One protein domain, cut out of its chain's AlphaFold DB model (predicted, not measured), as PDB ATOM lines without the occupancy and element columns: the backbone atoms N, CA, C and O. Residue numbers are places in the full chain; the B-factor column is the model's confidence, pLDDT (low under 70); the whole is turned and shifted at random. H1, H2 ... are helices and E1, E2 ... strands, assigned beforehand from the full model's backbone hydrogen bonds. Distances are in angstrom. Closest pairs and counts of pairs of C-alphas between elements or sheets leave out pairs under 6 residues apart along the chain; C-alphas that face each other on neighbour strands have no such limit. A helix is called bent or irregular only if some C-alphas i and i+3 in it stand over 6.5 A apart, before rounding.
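AT A GLANCE: This is residues 47 to 114 of the 115 residues of an uncharacterized protein of Rhizophagus irregularis (strain DAOM 181602 / DAOM 197198 / MUCL 43194) (UniProt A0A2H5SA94). Two hairpins of strands, E1 with E2 and E3 with E4, are strung one after the other as a wide, open V, their turns at the two far ends, and one helix, H1, lies off to one side, apart from E2, E3 and E4. A long link folds back from the end of H1 and runs to the start of E1. The printed part has 68 residues, with one named helix and four named strands in the order H1, E1, E2, E3, E4; each hairpin is an antiparallel sheet of two strands, and the class is mixed, helices and strands. The whole is loose, with a radius of gyration of the C-alphas of 15.1 A, and elongated, spanning 45 by 25 by 22 A.

HOW THE PARTS SIT: Start at H1, residues 47 to 58, where every O i to N i+4 pair is within hydrogen-bond range. Go on to E1, residues 76 to 84, and E2, residues 89 to 95: they form an antiparallel hairpin, at 157 degrees between their directions. Look there for N 77 and O 94, 2.9 A apart, and N 92 and O 80, 2.8 A. E1 bends by 64 degrees at residue 79, where the C-alphas of Ile 79 and Ala 93 face each other at 4.4 A. Next come E3, residues 100 to 105, and E4, residues 108 to 113, an antiparallel hairpin at 147 degrees. Here N 110 and O 103 are 2.9 A apart, and N 101 and O 112 are 3.1 A. E2 and E3 are apart, and E1 is apart from both E3 and E4.

IN THESE COORDINATES: Find C-alpha 47 at (161.855, 137.963, 99.272); from there H1 runs 16.2 A to Tyr 58. E1 begins at Phe 76, with its C-alpha at (144.171, 136.945, 112.182), and covers 19.2 A to Glu 84. E2 comes back over 18.1 A, from Lys 89 to Trp 95. E3 runs from Ser 100 to Gln 105, 15.3 A, and E4 from Val 108 to Lys 113, 16.0 A, ending with C-alpha 113 at (150.662, 125.853, 121.291).

THE WHOLE: The two C-alphas farthest apart, those of Gly 86 and Ser 106, are 48.1 A from each other, one in the turn of each hairpin. The printed part has no cut. The link from H1 to E1, residues 59 to 75, is long; the links E1 to E2, E2 to E3 and E3 to E4 are tight. In the B-factor column the mean pLDDT of the printed part is 85.7, and you will find values under 70 at residues 61 to 65 and at residue 114.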
ATOM      1  N   SER A  47     160.485 138.446  99.064       93.19
ATOM      2  CA  SER A  47     161.855 137.963  99.272       93.19
ATOM      3  C   SER A  47     162.599 138.709 100.372       93.19
ATOM      4  O   SER A  47     163.325 138.078 101.133       93.19
ATOM      5  N   ASP A  48     162.390 140.019 100.474       94.94
ATOM      6  CA  ASP A  48     163.119 140.883 101.402       94.94
ATOM      7  C   ASP A  48     162.647 140.630 102.841       94.94
ATOM      8  O   ASP A  48     163.447 140.563 103.772       94.94
ATOM      9  N   ILE A  49     161.339 140.414 103.024       93.00
ATOM     10  CA  ILE A  49     160.761 140.011 104.315       93.00
ATOM     11  C   ILE A  49     161.233 138.603 104.693       93.00
ATOM     12  O   ILE A  49     161.615 138.368 105.841       93.00
ATOM     13  N   ASP A  50     161.225 137.669 103.741       91.31
ATOM     14  CA  ASP A  50     161.679 136.298 103.977       91.31
ATOM     15  C   ASP A  50     163.166 136.258 104.369       91.31
ATOM     16  O   ASP A  50     163.533 135.518 105.282       91.31
ATOM     17  N   GLU A  51     164.018 137.044 103.703       91.44
ATOM     18  CA  GLU A  51     165.443 137.206 104.029       91.44
ATOM     19  C   GLU A  51     165.643 137.858 105.399       91.44
ATOM     20  O   GLU A  51     166.403 137.349 106.221       91.44
ATOM     21  N   PHE A  52     164.886 138.907 105.715       92.56
ATOM     22  CA  PHE A  52     164.961 139.541 107.027       92.56
ATOM     23  C   PHE A  52     164.601 138.573 108.163       92.56
ATOM     24  O   PHE A  52     165.314 138.482 109.165       92.56
ATOM     25  N   ILE A  53     163.521 137.799 108.010       91.19
ATOM     26  CA  ILE A  53     163.124 136.796 109.007       91.19
ATOM     27  C   ILE A  53     164.202 135.709 109.132       91.19
ATOM     28  O   ILE A  53     164.592 135.381 110.258       91.19
ATOM     29  N   LYS A  54     164.728 135.206 108.003       87.25
ATOM     30  CA  LYS A  54     165.858 134.256 107.954       87.25
ATOM     31  C   LYS A  54     167.031 134.746 108.786       87.25
ATOM     32  O   LYS A  54     167.529 134.011 109.638       87.25
ATOM     33  N   ASP A  55     167.437 135.990 108.576       88.81
ATOM     34  CA  ASP A  55     168.568 136.581 109.275       88.81
ATOM     35  C   ASP A  55     168.339 136.628 110.784       88.81
ATOM     36  O   ASP A  55     169.259 136.327 111.546       88.81
ATOM     37  N   THR A  56     167.119 136.911 111.253       88.56
ATOM     38  CA  THR A  56     166.839 136.854 112.700       88.56
ATOM     39  C   THR A  56     167.003 135.447 113.277       88.56
ATOM     40  O   THR A  56     167.501 135.301 114.389       88.56
ATOM     41  N   MET A  57     166.655 134.405 112.516       85.06
ATOM     42  CA  MET A  57     166.793 133.009 112.941       85.06
ATOM     43  C   MET A  57     168.253 132.546 112.951       85.06
ATOM     44  O   MET A  57     168.663 131.831 113.862       85.06
ATOM     45  N   TYR A  58     169.048 132.962 111.961       83.06
ATOM     46  CA  TYR A  58     170.485 132.666 111.912       83.06
ATOM     47  C   TYR A  58     171.276 133.402 112.999       83.06
ATOM     48  O   TYR A  58     172.270 132.871 113.494       83.06
ATOM     49  N   ASN A  59     170.823 134.599 113.382       80.88
ATOM     50  CA  ASN A  59     171.451 135.428 114.411       80.88
ATOM     51  C   ASN A  59     170.890 135.203 115.825       80.88
ATOM     52  O   ASN A  59     171.395 135.812 116.773       80.88
ATOM     53  N   ALA A  60     169.870 134.353 115.984       76.50
ATOM     54  CA  ALA A  60     169.312 134.019 117.288       76.50
ATOM     55  C   ALA A  60     170.419 133.452 118.191       76.50
ATOM     56  O   ALA A  60     171.069 132.458 117.855       76.50
ATOM     57  N   ARG A  61     170.668 134.131 119.316       63.47
ATOM     58  CA  ARG A  61     171.675 133.722 120.299       63.47
ATOM     59  C   ARG A  61     171.116 132.636 121.205       63.47
ATOM     60  O   ARG A  61     169.931 132.637 121.546       63.47
ATOM     61  N   ASP A  62     172.001 131.730 121.588       60.00
ATOM     62  CA  ASP A  62     171.691 130.565 122.397       60.00
ATOM     63  C   ASP A  62     171.052 130.985 123.722       60.00
ATOM     64  O   ASP A  62     171.595 131.831 124.435       60.00
ATOM     65  N   ASN A  63     169.881 130.390 123.993       55.44
ATOM     66  CA  ASN A  63     169.067 130.405 125.222       55.44
ATOM     67  C   ASN A  63     167.715 131.124 125.143       55.44
ATOM     68  O   ASN A  63     166.839 130.798 125.941       55.44
ATOM     69  N   GLU A  64     167.491 132.035 124.194       59.56
ATOM     70  CA  GLU A  64     166.214 132.774 124.146       59.56
ATOM     71  C   GLU A  64     165.282 132.333 123.012       59.56
ATOM     72  O   GLU A  64     164.097 132.654 123.057       59.56
ATOM     73  N   TYR A  65     165.784 131.585 122.012       67.00
ATOM     74  CA  TYR A  65     165.037 131.195 120.799       67.00
ATOM     75  C   TYR A  65     164.186 132.352 120.238       67.00
ATOM     76  O   TYR A  65     163.087 132.159 119.715       67.00
ATOM     77  N   ALA A  66     164.695 133.577 120.387       75.88
ATOM     78  CA  ALA A  66     163.994 134.804 120.072       75.88
ATOM     79  C   ALA A  66     164.299 135.175 118.621       75.88
ATOM     80  O   ALA A  66     165.246 135.899 118.326       75.88
ATOM     81  N   PHE A  67     163.502 134.631 117.708       84.12
ATOM     82  CA  PHE A  67     163.536 134.966 116.289       84.12
ATOM     83  C   PHE A  67     162.139 135.324 115.792       84.12
ATOM     84  O   PHE A  67     161.125 134.963 116.398       84.12
ATOM     85  N   LEU A  68     162.081 136.051 114.679       87.94
ATOM     86  CA  LEU A  68     160.810 136.413 114.071       87.94
ATOM     87  C   LEU A  68     160.181 135.196 113.393       87.94
ATOM     88  O   LEU A  68     160.860 134.353 112.814       87.94
ATOM     89  N   LYS A  69     158.854 135.124 113.446       86.44
ATOM     90  CA  LYS A  69     158.063 134.100 112.767       86.44
ATOM     91  C   LYS A  69     157.080 134.777 111.829       86.44
ATOM     92  O   LYS A  69     156.411 135.734 112.215       86.44
ATOM     93  N   TRP A  70     156.944 134.225 110.630       89.12
ATOM     94  CA  TRP A  70     155.873 134.599 109.722       89.12
ATOM     95  C   TRP A  70     154.542 133.971 110.140       89.12
ATOM     96  O   TRP A  70     154.461 132.773 110.432       89.12
ATOM     97  N   VAL A  71     153.491 134.787 110.147       90.06
ATOM     98  CA  VAL A  71     152.112 134.359 110.389       90.06
ATOM     99  C   VAL A  71     151.270 134.824 109.202       90.06
ATOM    100  O   VAL A  71     151.189 136.031 108.970       90.06
ATOM    101  N   PRO A  72     150.658 133.902 108.439       91.06
ATOM    102  CA  PRO A  72     149.787 134.266 107.330       91.06
ATOM    103  C   PRO A  72     148.615 135.146 107.782       91.06
ATOM    104  O   PRO A  72     148.081 134.980 108.879       91.06
ATOM    105  N   PHE A  73     148.214 136.091 106.929       92.38
ATOM    106  CA  PHE A  73     147.217 137.105 107.282       92.38
ATOM    107  C   PHE A  73     145.842 136.511 107.640       92.38
ATOM    108  O   PHE A  73     145.146 137.020 108.512       92.38
ATOM    109  N   ASP A  74     145.474 135.392 107.017       93.62
ATOM    110  CA  ASP A  74     144.233 134.649 107.271       93.62
ATOM    111  C   ASP A  74     144.186 133.958 108.649       93.62
ATOM    112  O   ASP A  74     143.156 133.402 109.035       93.62
ATOM    113  N   ARG A  75     145.281 134.002 109.421       94.88
ATOM    114  CA  ARG A  75     145.337 133.549 110.821       94.88
ATOM    115  C   ARG A  75     144.977 134.650 111.822       94.88
ATOM    116  O   ARG A  75     145.046 134.417 113.031       94.88
ATOM    117  N   PHE A  76     144.602 135.833 111.344       95.75
ATOM    118  CA  PHE A  76     144.171 136.945 112.182       95.75
ATOM    119  C   PHE A  76     142.664 137.191 112.057       95.75
ATOM    120  O   PHE A  76     142.105 137.202 110.962       95.75
ATOM    121  N   THR A  77     142.008 137.422 113.194       96.88
ATOM    122  CA  THR A  77     140.598 137.839 113.289       96.88
ATOM    123  C   THR A  77     140.480 139.159 114.042       96.88
ATOM    124  O   THR A  77     141.469 139.675 114.561       96.88
ATOM    125  N   ASP A  78     139.272 139.732 114.082       96.94
ATOM    126  CA  ASP A  78     138.980 140.973 114.818       96.94
ATOM    127  C   ASP A  78     139.914 142.136 114.438       96.94
ATOM    128  O   ASP A  78     140.325 142.944 115.272       96.94
ATOM    129  N   ILE A  79     140.279 142.193 113.153       97.62
ATOM    130  CA  ILE A  79     141.248 143.148 112.621       97.62
ATOM    131  C   ILE A  79     140.634 144.548 112.654       97.62
ATOM    132  O   ILE A  79     139.635 144.823 111.986       97.62
ATOM    133  N   LYS A  80     141.252 145.446 113.418       97.94
ATOM    134  CA  LYS A  80     140.801 146.825 113.605       97.94
ATOM    135  C   LYS A  80     141.966 147.787 113.436       97.94
ATOM    136  O   LYS A  80     143.007 147.609 114.059       97.94
ATOM    137  N   GLU A  81     141.781 148.827 112.628       97.88
ATOM    138  CA  GLU A  81     142.744 149.927 112.537       97.88
ATOM    139  C   GLU A  81     142.765 150.696 113.869       97.88
ATOM    140  O   GLU A  81     141.716 151.083 114.393       97.88
ATOM    141  N   ILE A  82     143.955 150.884 114.437       97.94
ATOM    142  CA  ILE A  82     144.165 151.607 115.701       97.94
ATOM    143  C   ILE A  82     144.955 152.903 115.519       97.94
ATOM    144  O   ILE A  82     145.096 153.672 116.468       97.94
ATOM    145  N   GLY A  83     145.450 153.166 114.310       97.44
ATOM    146  CA  GLY A  83     146.108 154.416 113.972       97.44
ATOM    147  C   GLY A  83     146.756 154.385 112.596       97.44
ATOM    148  O   GLY A  83     146.965 153.329 112.003       97.44
ATOM    149  N   GLU A  84     147.116 155.567 112.120       97.88
ATOM    150  CA  GLU A  84     147.821 155.782 110.863       97.88
ATOM    151  C   GLU A  84     148.918 156.822 111.095       97.88
ATOM    152  O   GLU A  84     148.704 157.839 111.758       97.88
ATOM    153  N   GLY A  85     150.116 156.538 110.591       94.88
ATOM    154  CA  GLY A  85     151.246 157.458 110.575       94.88
ATOM    155  C   GLY A  85     151.727 157.705 109.148       94.88
ATOM    156  O   GLY A  85     151.229 157.107 108.200       94.88
ATOM    157  N   GLY A  86     152.753 158.542 108.984       96.31
ATOM    158  CA  GLY A  86     153.255 158.924 107.655       96.31
ATOM    159  C   GLY A  86     153.810 157.779 106.794       96.31
ATOM    160  O   GLY A  86     154.000 157.970 105.599       96.31
ATOM    161  N   PHE A  87     154.067 156.605 107.381       94.31
ATOM    162  CA  PHE A  87     154.683 155.464 106.695       94.31
ATOM    163  C   PHE A  87     153.837 154.187 106.711       94.31
ATOM    164  O   PHE A  87     154.133 153.266 105.954       94.31
ATOM    165  N   ALA A  88     152.827 154.090 107.582       95.19
ATOM    166  CA  ALA A  88     152.072 152.856 107.766       95.19
ATOM    167  C   ALA A  88     150.754 153.069 108.518       95.19
ATOM    168  O   ALA A  88     150.614 153.986 109.331       95.19
ATOM    169  N   LYS A  89     149.833 152.132 108.300       97.44
ATOM    170  CA  LYS A  89     148.647 151.910 109.129       97.44
ATOM    171  C   LYS A  89     148.933 150.834 110.167       97.44
ATOM    172  O   LYS A  89     149.615 149.852 109.874       97.44
ATOM    173  N   ILE A  90     148.405 151.017 111.368       96.06
ATOM    174  CA  ILE A  90     148.586 150.111 112.500       96.06
ATOM    175  C   ILE A  90     147.252 149.430 112.781       96.06
ATOM    176  O   ILE A  90     146.229 150.095 112.951       96.06
ATOM    177  N   TYR A  91     147.276 148.103 112.871       97.19
ATOM    178  CA  TYR A  91     146.105 147.280 113.160       97.19
ATOM    179  C   TYR A  91     146.302 146.495 114.458       97.19
ATOM    180  O   TYR A  91     147.385 145.973 114.717       97.19
ATOM    181  N   SER A  92     145.243 146.379 115.257       97.06
ATOM    182  CA  SER A  92     145.113 145.349 116.290       97.06
ATOM    183  C   SER A  92     144.365 144.149 115.718       97.06
ATOM    184  O   SER A  92     143.408 144.344 114.970       97.06
ATOM    185  N   ALA A  93     144.752 142.934 116.100       96.81
ATOM    186  CA  ALA A  93     144.067 141.712 115.693       96.81
ATOM    187  C   ALA A  93     144.218 140.604 116.746       96.81
ATOM    188  O   ALA A  93     145.168 140.604 117.532       96.81
ATOM    189  N   THR A  94     143.304 139.637 116.717       96.00
ATOM    190  CA  THR A  94     143.389 138.385 117.472       96.00
ATOM    191  C   THR A  94     144.126 137.342 116.631       96.00
ATOM    192  O   THR A  94     143.731 137.059 115.503       96.00
ATOM    193  N   TRP A  95     145.194 136.745 117.167       94.19
ATOM    194  CA  TRP A  95     145.899 135.643 116.504       94.19
ATOM    195  C   TRP A  95     145.290 134.295 116.902       94.19
ATOM    196  O   TRP A  95     145.463 133.847 118.036       94.19
ATOM    197  N   ILE A  96     144.606 133.625 115.970       94.06
ATOM    198  CA  ILE A  96     143.795 132.433 116.284       94.06
ATOM    199  C   ILE A  96     144.614 131.192 116.654       94.06
ATOM    200  O   ILE A  96     144.085 130.279 117.281       94.06
ATOM    201  N   ASP A  97     145.893 131.129 116.267       89.25
ATOM    202  CA  ASP A  97     146.772 130.032 116.689       89.25
ATOM    203  C   ASP A  97     147.383 130.248 118.073       89.25
ATOM    204  O   ASP A  97     147.883 129.286 118.659       89.25
ATOM    205  N   GLY A  98     147.338 131.484 118.581       85.94
ATOM    206  CA  GLY A  98     147.977 131.878 119.826       85.94
ATOM    207  C   GLY A  98     149.506 131.822 119.777       85.94
ATOM    208  O   GLY A  98     150.131 131.496 118.766       85.94
ATOM    209  N   GLN A  99     150.124 132.149 120.914       80.25
ATOM    210  CA  GLN A  99     151.571 132.060 121.059       80.25
ATOM    211  C   GLN A  99     152.013 130.595 120.999       80.25
ATOM    212  O   GLN A  99     151.499 129.733 121.716       80.25
ATOM    213  N   SER A 100     153.015 130.336 120.169       78.81
ATOM    214  CA  SER A 100     153.606 129.016 119.994       78.81
ATOM    215  C   SER A 100     155.122 129.091 120.095       78.81
ATOM    216  O   SER A 100     155.697 130.040 119.559       78.81
ATOM    217  N   TYR A 101     155.762 128.087 120.687       75.00
ATOM    218  CA  TYR A 101     157.221 127.975 120.716       75.00
ATOM    219  C   TYR A 101     157.696 126.707 120.010       75.00
ATOM    220  O   TYR A 101     156.991 125.696 119.945       75.00
ATOM    221  N   TYR A 102     158.899 126.791 119.448       75.00
ATOM    222  CA  TYR A 102     159.577 125.651 118.852       75.00
ATOM    223  C   TYR A 102     160.357 124.905 119.927       75.00
ATOM    224  O   TYR A 102     161.079 125.513 120.713       75.00
ATOM    225  N   TYR A 103     160.241 123.583 119.935       75.25
ATOM    226  CA  TYR A 103     161.091 122.711 120.734       75.25
ATOM    227  C   TYR A 103     161.548 121.525 119.890       75.25
ATOM    228  O   TYR A 103     160.902 121.137 118.911       75.25
ATOM    229  N   LYS A 104     162.687 120.950 120.263       71.62
ATOM    230  CA  LYS A 104     163.277 119.813 119.562       71.62
ATOM    231  C   LYS A 104     162.971 118.535 120.333       71.62
ATOM    232  O   LYS A 104     163.359 118.408 121.491       71.62
ATOM    233  N   GLN A 105     162.287 117.584 119.696       75.94
ATOM    234  CA  GLN A 105     162.085 116.242 120.247       75.94
ATOM    235  C   GLN A 105     162.842 115.228 119.390       75.94
ATOM    236  O   GLN A 105     162.517 115.039 118.216       75.94
ATOM    237  N   SER A 106     163.854 114.597 119.992       74.38
ATOM    238  CA  SER A 106     164.837 113.713 119.345       74.38
ATOM    239  C   SER A 106     165.654 114.422 118.253       74.38
ATOM    240  O   SER A 106     166.812 114.731 118.493       74.38
ATOM    241  N   ASP A 107     165.047 114.759 117.111       70.44
ATOM    242  CA  ASP A 107     165.667 115.478 115.978       70.44
ATOM    243  C   ASP A 107     164.649 116.237 115.100       70.44
ATOM    244  O   ASP A 107     164.979 116.749 114.024       70.44
ATOM    245  N   VAL A 108     163.393 116.306 115.550       70.62
ATOM    246  CA  VAL A 108     162.286 116.934 114.828       70.62
ATOM    247  C   VAL A 108     161.863 118.192 115.573       70.62
ATOM    248  O   VAL A 108     161.618 118.152 116.783       70.62
ATOM    249  N   TRP A 109     161.766 119.303 114.842       74.19
ATOM    250  CA  TRP A 109     161.181 120.535 115.355       74.19
ATOM    251  C   TRP A 109     159.676 120.373 115.468       74.19
ATOM    252  O   TRP A 109     158.993 120.038 114.499       74.19
ATOM    253  N   LYS A 110     159.165 120.606 116.670       76.38
ATOM    254  CA  LYS A 110     157.740 120.610 116.957       76.38
ATOM    255  C   LYS A 110     157.323 121.994 117.406       76.38
ATOM    256  O   LYS A 110     158.083 122.713 118.052       76.38
ATOM    257  N   LEU A 111     156.102 122.344 117.035       76.12
ATOM    258  CA  LEU A 111     155.448 123.561 117.468       76.12
ATOM    259  C   LEU A 111     154.505 123.209 118.619       76.12
ATOM    260  O   LEU A 111     153.576 122.424 118.423       76.12
ATOM    261  N   GLU A 112     154.734 123.773 119.799       79.56
ATOM    262  CA  GLU A 112     153.793 123.675 120.915       79.56
ATOM    263  C   GLU A 112     152.929 124.932 120.968       79.56
ATOM    264  O   GLU A 112     153.446 126.047 120.875       79.56
ATOM    265  N   LYS A 113     151.612 124.753 121.093       78.44
ATOM    266  CA  LYS A 113     150.662 125.853 121.291       78.44
ATOM    267  C   LYS A 113     150.441 126.040 122.787       78.44
ATOM    268  O   LYS A 113     150.250 125.061 123.504       78.44
ATOM    269  N   ARG A 114     150.443 127.286 123.256       66.56
ATOM    270  CA  ARG A 114     150.068 127.595 124.637       66.56
ATOM    271  C   ARG A 114     148.547 127.423 124.761       66.56
ATOM    272  O   ARG A 114     147.814 128.140 124.084       66.56
TER     273      ARG A 114